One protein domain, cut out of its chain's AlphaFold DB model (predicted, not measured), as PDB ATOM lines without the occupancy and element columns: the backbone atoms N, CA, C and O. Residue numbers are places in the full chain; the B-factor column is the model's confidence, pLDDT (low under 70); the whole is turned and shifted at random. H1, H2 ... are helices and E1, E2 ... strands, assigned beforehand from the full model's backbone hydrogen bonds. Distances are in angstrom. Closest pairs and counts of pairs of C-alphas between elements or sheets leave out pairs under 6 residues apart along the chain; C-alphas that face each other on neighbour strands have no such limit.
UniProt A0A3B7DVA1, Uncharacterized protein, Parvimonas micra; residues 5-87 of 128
ATOM      1  N   GLN A   5       3.426  38.096 -34.060       71.75
ATOM      2  CA  GLN A   5       2.931  38.869 -35.205       71.75
ATOM      3  C   GLN A   5       1.564  38.367 -35.698       71.75
ATOM      4  O   GLN A   5       0.604  39.134 -35.740       71.75
ATOM      5  N   THR A   6       1.427  37.055 -35.913       76.81
ATOM      6  CA  THR A   6       0.150  36.428 -36.314       76.81
ATOM      7  C   THR A   6      -0.943  36.574 -35.248       76.81
ATOM      8  O   THR A   6      -2.127  36.658 -35.571       76.81
ATOM      9  N   VAL A   7      -0.570  36.678 -33.968       73.69
ATOM     10  CA  VAL A   7      -1.500  36.978 -32.864       73.69
ATOM     11  C   VAL A   7      -1.993  38.420 -32.905       73.69
ATOM     12  O   VAL A   7      -3.190  38.658 -32.747       73.69
ATOM     13  N   ILE A   8      -1.094  39.381 -33.126       75.94
ATOM     14  CA  ILE A   8      -1.466  40.792 -33.287       75.94
ATOM     15  C   ILE A   8      -2.402  40.941 -34.490       75.94
ATOM     16  O   ILE A   8      -3.411  41.641 -34.397       75.94
ATOM     17  N   LEU A   9      -2.112  40.241 -35.588       80.12
ATOM     18  CA  LEU A   9      -2.934  40.236 -36.793       80.12
ATOM     19  C   LEU A   9      -4.330  39.653 -36.531       80.12
ATOM     20  O   LEU A   9      -5.328  40.293 -36.854       80.12
ATOM     21  N   LEU A  10      -4.419  38.508 -35.850       78.69
ATOM     22  CA  LEU A  10      -5.697  37.908 -35.454       78.69
ATOM     23  C   LEU A  10      -6.502  38.827 -34.515       78.69
ATOM     24  O   LEU A  10      -7.717  38.951 -34.657       78.69
ATOM     25  N   SER A  11      -5.833  39.507 -33.579       74.81
ATOM     26  CA  SER A  11      -6.476  40.473 -32.681       74.81
ATOM     27  C   SER A  11      -7.016  41.688 -33.440       74.81
ATOM     28  O   SER A  11      -8.126  42.137 -33.152       74.81
ATOM     29  N   LYS A  12      -6.263  42.205 -34.419       75.81
ATOM     30  CA  LYS A  12      -6.722  43.283 -35.302       75.81
ATOM     31  C   LYS A  12      -7.930  42.832 -36.122       75.81
ATOM     32  O   LYS A  12      -8.947  43.514 -36.093       75.81
ATOM     33  N   LEU A  13      -7.877  41.654 -36.748       77.69
ATOM     34  CA  LEU A  13      -9.013  41.079 -37.481       77.69
ATOM     35  C   LEU A  13     -10.266  40.948 -36.608       77.69
ATOM     36  O   LEU A  13     -11.358  41.287 -37.049       77.69
ATOM     37  N   LYS A  14     -10.111  40.524 -35.348       76.56
ATOM     38  CA  LYS A  14     -11.221  40.386 -34.394       76.56
ATOM     39  C   LYS A  14     -11.870  41.718 -34.012       76.56
ATOM     40  O   LYS A  14     -13.057  41.741 -33.703       76.56
ATOM     41  N   SER A  15     -11.109  42.813 -34.008       74.69
ATOM     42  CA  SER A  15     -11.662  44.150 -33.749       74.69
ATOM     43  C   SER A  15     -12.485  44.709 -34.914       74.69
ATOM     44  O   SER A  15     -13.280  45.621 -34.710       74.69
ATOM     45  N   ILE A  16     -12.329  44.157 -36.122       74.25
ATOM     46  CA  ILE A  16     -13.062  44.598 -37.306       74.25
ATOM     47  C   ILE A  16     -14.412  43.885 -37.346       74.25
ATOM     48  O   ILE A  16     -14.496  42.655 -37.366       74.25
ATOM     49  N   LYS A  17     -15.495  44.657 -37.412       69.00
ATOM     50  CA  LYS A  17     -16.831  44.111 -37.640       69.00
ATOM     51  C   LYS A  17     -16.940  43.692 -39.110       69.00
ATOM     52  O   LYS A  17     -16.933  44.551 -39.982       69.00
ATOM     53  N   LYS A  18     -17.033  42.379 -39.361       73.50
ATOM     54  CA  LYS A  18     -17.096  41.767 -40.706       73.50
ATOM     55  C   LYS A  18     -15.916  42.205 -41.603       73.50
ATOM     56  O   LYS A  18     -16.101  43.065 -42.462       73.50
ATOM     57  N   PRO A  19     -14.702  41.672 -41.385       78.62
ATOM     58  CA  PRO A  19     -13.536  42.029 -42.185       78.62
ATOM     59  C   PRO A  19     -13.656  41.518 -43.623       78.62
ATOM     60  O   PRO A  19     -14.082  40.387 -43.856       78.62
ATOM     61  N   VAL A  20     -13.251  42.357 -44.573       78.94
ATOM     62  CA  VAL A  20     -13.302  42.082 -46.012       78.94
ATOM     63  C   VAL A  20     -11.966  42.428 -46.654       78.94
ATOM     64  O   VAL A  20     -11.322  43.407 -46.272       78.94
ATOM     65  N   ILE A  21     -11.549  41.614 -47.618       80.31
ATOM     66  CA  ILE A  21     -10.318  41.791 -48.386       80.31
ATOM     67  C   ILE A  21     -10.608  42.702 -49.570       80.31
ATOM     68  O   ILE A  21     -11.486  42.419 -50.385       80.31
ATOM     69  N   CYS A  22      -9.848  43.784 -49.680       74.94
ATOM     70  CA  CYS A  22     -10.023  44.757 -50.757       74.94
ATOM     71  C   CYS A  22      -8.937  44.669 -51.812       74.94
ATOM     72  O   CYS A  22      -9.209  44.898 -52.988       74.94
ATOM     73  N   ASN A  23      -7.721  44.315 -51.405       76.81
ATOM     74  CA  ASN A  23      -6.622  44.121 -52.329       76.81
ATOM     75  C   ASN A  23      -5.648  43.065 -51.797       76.81
ATOM     76  O   ASN A  23      -5.380  43.002 -50.592       76.81
ATOM     77  N   LYS A  24      -5.113  42.260 -52.715       80.06
ATOM     78  CA  LYS A  24      -4.016  41.321 -52.475       80.06
ATOM     79  C   LYS A  24      -2.896  41.679 -53.439       80.06
ATOM     80  O   LYS A  24      -2.989  41.398 -54.632       80.06
ATOM     81  N   ASP A  25      -1.842  42.287 -52.917       79.56
ATOM     82  CA  ASP A  25      -0.655  42.590 -53.702       79.56
ATOM     83  C   ASP A  25       0.408  41.515 -53.453       79.56
ATOM     84  O   ASP A  25       1.087  41.487 -52.422       79.56
ATOM     85  N   LEU A  26       0.534  40.610 -54.425       78.94
ATOM     86  CA  LEU A  26       1.513  39.524 -54.412       78.94
ATOM     87  C   LEU A  26       2.955  40.032 -54.549       78.94
ATOM     88  O   LEU A  26       3.868  39.373 -54.061       78.94
ATOM     89  N   GLN A  27       3.179  41.187 -55.185       79.56
ATOM     90  CA  GLN A  27       4.529  41.723 -55.388       79.56
ATOM     91  C   GLN A  27       5.082  42.341 -54.107       79.56
ATOM     92  O   GLN A  27       6.253  42.154 -53.784       79.56
ATOM     93  N   SER A  28       4.240  43.053 -53.356       79.38
ATOM     94  CA  SER A  28       4.630  43.629 -52.066       79.38
ATOM     95  C   SER A  28       4.385  42.702 -50.873       79.38
ATOM     96  O   SER A  28       4.738  43.064 -49.751       79.38
ATOM     97  N   ASN A  29       3.824  41.506 -51.098       83.81
ATOM     98  CA  ASN A  29       3.446  40.551 -50.054       83.81
ATOM     99  C   ASN A  29       2.510  41.188 -49.009       83.81
ATOM    100  O   ASN A  29       2.651  40.978 -47.798       83.81
ATOM    101  N   THR A  30       1.565  42.014 -49.475       84.06
ATOM    102  CA  THR A  30       0.624  42.724 -48.605       84.06
ATOM    103  C   THR A  30      -0.834  42.436 -48.935       84.06
ATOM    104  O   THR A  30      -1.216  42.196 -50.079       84.06
ATOM    105  N   ILE A  31      -1.663  42.462 -47.894       83.50
ATOM    106  CA  ILE A  31      -3.114  42.344 -47.971       83.50
ATOM    107  C   ILE A  31      -3.766  43.544 -47.288       83.50
ATOM    108  O   ILE A  31      -3.373  43.961 -46.194       83.50
ATOM    109  N   GLU A  32      -4.768  44.111 -47.948       82.25
ATOM    110  CA  GLU A  32      -5.544  45.242 -47.450       82.25
ATOM    111  C   GLU A  32      -6.916  44.760 -46.988       82.25
ATOM    112  O   GLU A  32      -7.662  44.140 -47.752       82.25
ATOM    113  N   ILE A  33      -7.233  45.045 -45.722       78.06
ATOM    114  CA  ILE A  33      -8.445  44.566 -45.058       78.06
ATOM    115  C   ILE A  33      -9.186  45.758 -44.461       78.06
ATOM    116  O   ILE A  33      -8.586  46.632 -43.829       78.06
ATOM    117  N   MET A  34     -10.503  45.790 -44.625       79.25
ATOM    118  CA  MET A  34     -11.350  46.832 -44.048       79.25
ATOM    119  C   MET A  34     -12.692  46.271 -43.563       79.25
ATOM    120  O   MET A  34     -13.030  45.126 -43.876       79.25
ATOM    121  N   PRO A  35     -13.458  47.038 -42.771       77.00
ATOM    122  CA  PRO A  35     -14.815  46.656 -42.405       77.00
ATOM    123  C   PRO A  35     -15.717  46.604 -43.645       77.00
ATOM    124  O   PRO A  35     -15.644  47.497 -44.490       77.00
ATOM    125  N   ALA A  36     -16.620  45.623 -43.716       73.81
ATOM    126  CA  ALA A  36     -17.621  45.528 -44.786       73.81
ATOM    127  C   ALA A  36     -18.456  46.815 -44.928       73.81
ATOM    128  O   ALA A  36     -18.785  47.220 -46.041       73.81
ATOM    129  N   ASP A  37     -18.730  47.500 -43.813       71.19
ATOM    130  CA  ASP A  37     -19.495  48.754 -43.768       71.19
ATOM    131  C   ASP A  37     -18.824  49.894 -44.577       71.19
ATOM    132  O   ASP A  37     -19.489  50.843 -44.990       71.19
ATOM    133  N   ASN A  38     -17.517  49.785 -44.855       68.25
ATOM    134  CA  ASN A  38     -16.745  50.733 -45.667       68.25
ATOM    135  C   ASN A  38     -16.649  50.340 -47.151       68.25
ATOM    136  O   ASN A  38     -15.979  51.028 -47.930       68.25
ATOM    137  N   THR A  39     -17.313  49.258 -47.557       66.25
ATOM    138  CA  THR A  39     -17.338  48.780 -48.941       66.25
ATOM    139  C   THR A  39     -18.726  48.954 -49.543       66.25
ATOM    140  O   THR A  39     -19.737  48.657 -48.912       66.25
ATOM    141  N   LYS A  40     -18.793  49.478 -50.771       61.28
ATOM    142  CA  LYS A  40     -20.025  49.489 -51.571       61.28
ATOM    143  C   LYS A  40     -19.902  48.389 -52.609       61.28
ATOM    144  O   LYS A  40     -18.975  48.413 -53.424       61.28
ATOM    145  N   GLU A  41     -20.851  47.461 -52.593       58.78
ATOM    146  CA  GLU A  41     -21.068  46.545 -53.706       58.78
ATOM    147  C   GLU A  41     -21.496  47.369 -54.924       58.78
ATOM    148  O   GLU A  41     -22.533  48.037 -54.920       58.78
ATOM    149  N   LYS A  42     -20.666  47.373 -55.970       49.31
ATOM    150  CA  LYS A  42     -21.080  47.876 -57.277       49.31
ATOM    151  C   LYS A  42     -21.705  46.719 -58.041       49.31
ATOM    152  O   LYS A  42     -21.005  45.830 -58.511       49.31
ATOM    153  N   TYR A  43     -23.020  46.761 -58.195       46.03
ATOM    154  CA  TYR A  43     -23.719  45.915 -59.153       46.03
ATOM    155  C   TYR A  43     -23.746  46.635 -60.502       46.03
ATOM    156  O   TYR A  43     -24.338  47.706 -60.624       46.03
ATOM    157  N   TYR A  44     -23.095  46.062 -61.515       41.41
ATOM    158  CA  TYR A  44     -23.219  46.504 -62.906       41.41
ATOM    159  C   TYR A  44     -23.693  45.313 -63.737       41.41
ATOM    160  O   TYR A  44     -23.027  44.284 -63.797       41.41
ATOM    161  N   GLY A  45     -24.870  45.437 -64.355       45.19
ATOM    162  CA  GLY A  45     -25.367  44.454 -65.325       45.19
ATOM    163  C   GLY A  45     -25.578  43.029 -64.791       45.19
ATOM    164  O   GLY A  45     -25.428  42.087 -65.558       45.19
ATOM    165  N   GLY A  46     -25.893  42.849 -63.503       44.44
ATOM    166  CA  GLY A  46     -26.131  41.523 -62.911       44.44
ATOM    167  C   GLY A  46     -24.871  40.759 -62.489       44.44
ATOM    168  O   GLY A  46     -24.986  39.654 -61.966       44.44
ATOM    169  N   PHE A  47     -23.685  41.354 -62.647       41.94
ATOM    170  CA  PHE A  47     -22.423  40.799 -62.161       41.94
ATOM    171  C   PHE A  47     -21.947  41.570 -60.925       41.94
ATOM    172  O   PHE A  47     -21.923  42.805 -60.914       41.94
ATOM    173  N   ALA A  48     -21.571  40.837 -59.874       50.50
ATOM    174  CA  ALA A  48     -20.925  41.410 -58.698       50.50
ATOM    175  C   ALA A  48     -19.494  41.829 -59.077       50.50
ATOM    176  O   ALA A  48     -18.648  40.981 -59.357       50.50
ATOM    177  N   LEU A  49     -19.233  43.137 -59.145       53.69
ATOM    178  CA  LEU A  49     -17.889  43.674 -59.371       53.69
ATOM    179  C   LEU A  49     -17.080  43.697 -58.063       53.69
ATOM    180  O   LEU A  49     -17.671  43.709 -56.979       53.69
ATOM    181  N   PRO A  50     -15.734  43.752 -58.144       55.62
ATOM    182  CA  PRO A  50     -14.882  43.918 -56.972       55.62
ATOM    183  C   PRO A  50     -15.311  45.133 -56.141       55.62
ATOM    184  O   PRO A  50     -15.650  46.195 -56.672       55.62
ATOM    185  N   LEU A  51     -15.313  44.945 -54.822       62.69
ATOM    186  CA  LEU A  51     -15.779  45.922 -53.844       62.69
ATOM    187  C   LEU A  51     -15.033  47.247 -53.995       62.69
ATOM    188  O   LEU A  51     -13.804  47.295 -53.970       62.69
ATOM    189  N   THR A  52     -15.785  48.341 -54.116       61.00
ATOM    190  CA  THR A  52     -15.196  49.685 -54.140       61.00
ATOM    191  C   THR A  52     -15.144  50.279 -52.739       61.00
ATOM    192  O   THR A  52     -16.151  50.304 -52.028       61.00
ATOM    193  N   VAL A  53     -13.961  50.770 -52.363       63.88
ATOM    194  CA  VAL A  53     -13.694  51.426 -51.079       63.88
ATOM    195  C   VAL A  53     -14.426  52.765 -51.030       63.88
ATOM    196  O   VAL A  53     -14.231  53.609 -51.904       63.88
ATOM    197  N   ILE A  54     -15.282  52.955 -50.025       62.06
ATOM    198  CA  ILE A  54     -16.055  54.195 -49.839       62.06
ATOM    199  C   ILE A  54     -15.246  55.216 -49.036       62.06
ATOM    200  O   ILE A  54     -15.272  56.403 -49.349       62.06
ATOM    201  N   ASP A  55     -14.544  54.753 -47.997       59.91
ATOM    202  CA  ASP A  55     -13.782  55.603 -47.084       59.91
ATOM    203  C   ASP A  55     -12.470  54.926 -46.663       59.91
ATOM    204  O   ASP A  55     -12.451  53.799 -46.161       59.91
ATOM    205  N   ASN A  56     -11.375  55.659 -46.860       60.75
ATOM    206  CA  ASN A  56      -9.997  55.233 -46.624       60.75
ATOM    207  C   ASN A  56      -9.582  55.364 -45.140       60.75
ATOM    208  O   ASN A  56      -8.511  54.905 -44.750       60.75
ATOM    209  N   LYS A  57     -10.407  55.999 -44.291       58.69
ATOM    210  CA  LYS A  57     -10.044  56.329 -42.898       58.69
ATOM    211  C   LYS A  57     -10.020  55.142 -41.929       58.69
ATOM    212  O   LYS A  57      -9.247  55.181 -40.978       58.69
ATOM    213  N   ASN A  58     -10.809  54.091 -42.171       57.56
ATOM    214  CA  ASN A  58     -10.869  52.898 -41.304       57.56
ATOM    215  C   ASN A  58     -10.179  51.671 -41.920       57.56
ATOM    216  O   ASN A  58     -10.515  50.531 -41.591       57.56
ATOM    217  N   LEU A  59      -9.241  51.889 -42.842       61.41
ATOM    218  CA  LEU A  59      -8.469  50.804 -43.430       61.41
ATOM    219  C   LEU A  59      -7.549  50.214 -42.360       61.41
ATOM    220  O   LEU A  59      -6.724  50.921 -41.772       61.41
ATOM    221  N   VAL A  60      -7.679  48.912 -42.099       62.97
ATOM    222  CA  VAL A  60      -6.674  48.227 -41.293       62.97
ATOM    223  C   VAL A  60      -5.455  48.094 -42.185       62.97
ATOM    224  O   VAL A  60      -5.473  47.409 -43.204       62.97
ATOM    225  N   SER A  61      -4.435  48.869 -41.820       65.19
ATOM    226  CA  SER A  61      -3.200  49.082 -42.568       65.19
ATOM    227  C   SER A  61      -2.661  47.783 -43.159       65.19
ATOM    228  O   SER A  61      -2.690  46.765 -42.468       65.19
ATOM    229  N   LYS A  62      -2.130  47.864 -44.389       72.69
ATOM    230  CA  LYS A  62      -1.459  46.784 -45.134       72.69
ATOM    231  C   LYS A  62      -0.832  45.745 -44.203       72.69
ATOM    232  O   LYS A  62       0.136  46.026 -43.496       72.69
ATOM    233  N   LEU A  63      -1.419  44.555 -44.188       80.31
ATOM    234  CA  LEU A  63      -0.942  43.415 -43.419       80.31
ATOM    235  C   LEU A  63      -0.056  42.548 -44.309       80.31
ATOM    236  O   LEU A  63      -0.171  42.603 -45.529       80.31
ATOM    237  N   LYS A  64       0.819  41.735 -43.718       84.19
ATOM    238  CA  LYS A  64       1.628  40.783 -44.488       84.19
ATOM    239  C   LYS A  64       0.776  39.608 -44.955       84.19
ATOM    240  O   LYS A  64       0.066  39.005 -44.148       84.19
ATOM    241  N   LEU A  65       0.882  39.269 -46.235       83.94
ATOM    242  CA  LEU A  65       0.120  38.178 -46.835       83.94
ATOM    243  C   LEU A  65       0.591  36.808 -46.312       83.94
ATOM    244  O   LEU A  65      -0.253  35.965 -46.032       83.94
ATOM    245  N   ASP A  66       1.885  36.614 -46.043       83.62
ATOM    246  CA  ASP A  66       2.394  35.373 -45.421       83.62
ATOM    247  C   ASP A  66       1.752  35.068 -44.060       83.62
ATOM    248  O   ASP A  66       1.361  33.938 -43.773       83.62
ATOM    249  N   GLU A  67       1.620  36.085 -43.203       81.31
ATOM    250  CA  GLU A  67       1.007  35.931 -41.880       81.31
ATOM    251  C   GLU A  67      -0.489  35.621 -41.996       81.31
ATOM    252  O   GLU A  67      -1.031  34.856 -41.199       81.31
ATOM    253  N   PHE A  68      -1.148  36.199 -43.000       83.81
ATOM    254  CA  PHE A  68      -2.545  35.934 -43.311       83.81
ATOM    255  C   PHE A  68      -2.748  34.502 -43.833       83.81
ATOM    256  O   PHE A  68      -3.602  33.781 -43.313       83.81
ATOM    257  N   ASN A  69      -1.911  34.053 -44.771       84.62
ATOM    258  CA  ASN A  69      -1.925  32.686 -45.298       84.62
ATOM    259  C   ASN A  69      -1.660  31.662 -44.190       84.62
ATOM    260  O   ASN A  69      -2.381  30.673 -44.081       84.62
ATOM    261  N   TYR A  70      -0.722  31.954 -43.286       83.94
ATOM    262  CA  TYR A  70      -0.473  31.117 -42.115       83.94
ATOM    263  C   TYR A  70      -1.730  30.935 -41.247       83.94
ATOM    264  O   TYR A  70      -1.989  29.838 -40.747       83.94
ATOM    265  N   LEU A  71      -2.532  31.990 -41.049       82.31
ATOM    266  CA  LEU A  71      -3.783  31.888 -40.290       82.31
ATOM    267  C   LEU A  71      -4.843  31.035 -41.000       82.31
ATOM    268  O   LEU A  71      -5.616  30.366 -40.309       82.31
ATOM    269  N   ILE A  72      -4.880  31.054 -42.335       85.19
ATOM    270  CA  ILE A  72      -5.776  30.210 -43.140       85.19
ATOM    271  C   ILE A  72      -5.345  28.745 -43.042       85.19
ATOM    272  O   ILE A  72      -6.150  27.893 -42.664       85.19
ATOM    273  N   GLU A  73      -4.070  28.456 -43.312       84.94
ATOM    274  CA  GLU A  73      -3.509  27.097 -43.293       84.94
ATOM    275  C   GLU A  73      -3.687  26.416 -41.934       84.94
ATOM    276  O   GLU A  73      -4.005  25.230 -41.854       84.94
ATOM    277  N   ASN A  74      -3.534  27.178 -40.848       80.12
ATOM    278  CA  ASN A  74      -3.684  26.670 -39.487       80.12
ATOM    279  C   ASN A  74      -5.127  26.763 -38.953       80.12
ATOM    280  O   ASN A  74      -5.323  26.661 -37.745       80.12
ATOM    281  N   ASN A  75      -6.132  26.960 -39.814       80.00
ATOM    282  CA  ASN A  75      -7.555  26.966 -39.449       80.00
ATOM    283  C   ASN A  75      -7.969  28.012 -38.392       80.00
ATOM    284  O   ASN A  75      -8.990  27.858 -37.721       80.00
ATOM    285  N   TYR A  76      -7.248  29.127 -38.270       79.12
ATOM    286  CA  TYR A  76      -7.666  30.224 -37.390       79.12
ATOM    287  C   TYR A  76      -8.706  31.135 -38.051       79.12
ATOM    288  O   TYR A  76      -9.591  31.658 -37.367       79.12
ATOM    289  N   ILE A  77      -8.619  31.300 -39.371       82.75
ATOM    290  CA  ILE A  77      -9.554  32.080 -40.190       82.75
ATOM    291  C   ILE A  77      -9.929  31.296 -41.454       82.75
ATOM    292  O   ILE A  77      -9.232  30.358 -41.838       82.75
ATOM    293  N   PHE A  78     -11.032  31.664 -42.097       83.25
ATOM    294  CA  PHE A  78     -11.332  31.260 -43.468       83.25
ATOM    295  C   PHE A  78     -11.715  32.473 -44.310       83.25
ATOM    296  O   PHE A  78     -12.207  33.473 -43.783       83.25
ATOM    297  N   GLU A  79     -11.469  32.358 -45.609       81.12
ATOM    298  CA  GLU A  79     -11.842  33.343 -46.612       81.12
ATOM    299  C   GLU A  79     -12.951  32.767 -47.495       81.12
ATOM    300  O   GLU A  79     -12.798  31.676 -48.041       81.12
ATOM    301  N   GLU A  80     -14.054  33.495 -47.640       76.50
ATOM    302  CA  GLU A  80     -15.156  33.133 -48.534       76.50
ATOM    303  C   GLU A  80     -15.673  34.394 -49.225       76.50
ATOM    304  O   GLU A  80     -16.075  35.347 -48.563       76.50
ATOM    305  N   ASN A  81     -15.638  34.435 -50.561       69.38
ATOM    306  CA  ASN A  81     -16.102  35.580 -51.360       69.38
ATOM    307  C   ASN A  81     -15.539  36.940 -50.886       69.38
ATOM    308  O   ASN A  81     -16.277  37.913 -50.760       69.38
ATOM    309  N   ASN A  82     -14.230  36.997 -50.604       73.56
ATOM    310  CA  ASN A  82     -13.503  38.134 -50.009       73.56
ATOM    311  C   ASN A  82     -13.863  38.480 -48.553       73.56
ATOM    312  O   ASN A  82     -13.220  39.353 -47.971       73.56
ATOM    313  N   PHE A  83     -14.826  37.806 -47.930       75.44
ATOM    314  CA  PHE A  83     -15.089  37.939 -46.502       75.44
ATOM    315  C   PHE A  83     -14.115  37.091 -45.696       75.44
ATOM    316  O   PHE A  83     -13.771  35.973 -46.073       75.44
ATOM    317  N   ILE A  84     -13.698  37.625 -44.553       80.56
ATOM    318  CA  ILE A  84     -12.865  36.917 -43.590       80.56
ATOM    319  C   ILE A  84     -13.725  36.556 -42.390       80.56
ATOM    320  O   ILE A  84     -14.283  37.417 -41.705       80.56
ATOM    321  N   CYS A  85     -13.768  35.268 -42.086       78.94
ATOM    322  CA  CYS A  85     -14.468  34.746 -40.930       78.94
ATOM    323  C   CYS A  85     -13.473  34.078 -39.980       78.94
ATOM    324  O   CYS A  85     -12.618  33.289 -40.377       78.94
ATOM    325  N   ILE A  86     -13.578  34.404 -38.693       78.50
ATOM    326  CA  ILE A  86     -12.698  33.856 -37.658       78.50
ATOM    327  C   ILE A  86     -13.313  32.549 -37.152       78.50
ATOM    328  O   ILE A  86     -14.447  32.544 -36.672       78.50
ATOM    329  N   LYS A  87     -12.567  31.442 -37.237       77.12
ATOM    330  CA  LYS A  87     -13.021  30.133 -36.740       77.12
ATOM    331  C   LYS A  87     -12.969  30.082 -35.205       77.12
ATOM    332  O   LYS A  87     -12.266  30.858 -34.555       77.12
TER     333      LYS A  87
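AT A GLANCE: This is residues 5 to 87 of the 128 residues of an uncharacterized protein of Parvimonas micra (UniProt A0A3B7DVA1). A strongly twisted wall of three antiparallel strands, E1 E2 E3, has helices H1 and H2 packed on it, and the small hairpin E4 E5 packs through E5 on E1. A long loop between E2 and E3, with Gly 45 near its tip, reaches away from the helices and makes the longest axis. The 83 printed residues hold two named helices and five named strands, in the order H1 E1 E2 E3 H2 E4 E5, class mixed. The whole is compact, with a radius of gyration of the C-alphas of 12.8 A and spans of 40 by 27 by 25 A.

HOW THE PARTS SIT: H1, residues 5 to 15, is on the sheet of E1, residues 19 to 25, E2, residues 30 to 35, and E3, residues 60 to 64, at a height of 9.7 A over the sheet. The strands form a meander, each the antiparallel neighbour of the one before; N 20 and O 34, 2.9 A, and N 31 and O 63, 2.8 A, are within hydrogen-bond range. H2, residues 65 to 73, touches H1 about perpendicular, at 78 degrees, closest at the C-alphas of Thr 6 and Glu 67, 5.7 A. H1, H2 and this sheet make two layers, helices on one face of a sheet. In the hairpin of E4, residues 77 to 80, and E5, residues 83 to 86, N 78 and O 85 are 2.8 A apart. The closest C-alphas of E1 and E5 are those of Val 20 and Phe 83, 4.5 A. Every O i to N i+4 pair is within hydrogen-bond range in H1 and H2.

IN THESE COORDINATES: H1 begins at C-alpha 5 (2.931, 38.869, -35.205) and spans 15.6 A; E1 spans 17.3 A, E2 17.1 A and H2 12.2 A. E5 ends at C-alpha 86 (-12.698, 33.856, -37.658).

THE WHOLE: The C-alphas farthest apart, Gln 5 and Gly 45, are 41.7 A apart. The printed part has no cut, and E2 to E3 is a long link of 24 residues. pLDDT is under 70 at residues 17, 38 to 61 and 81.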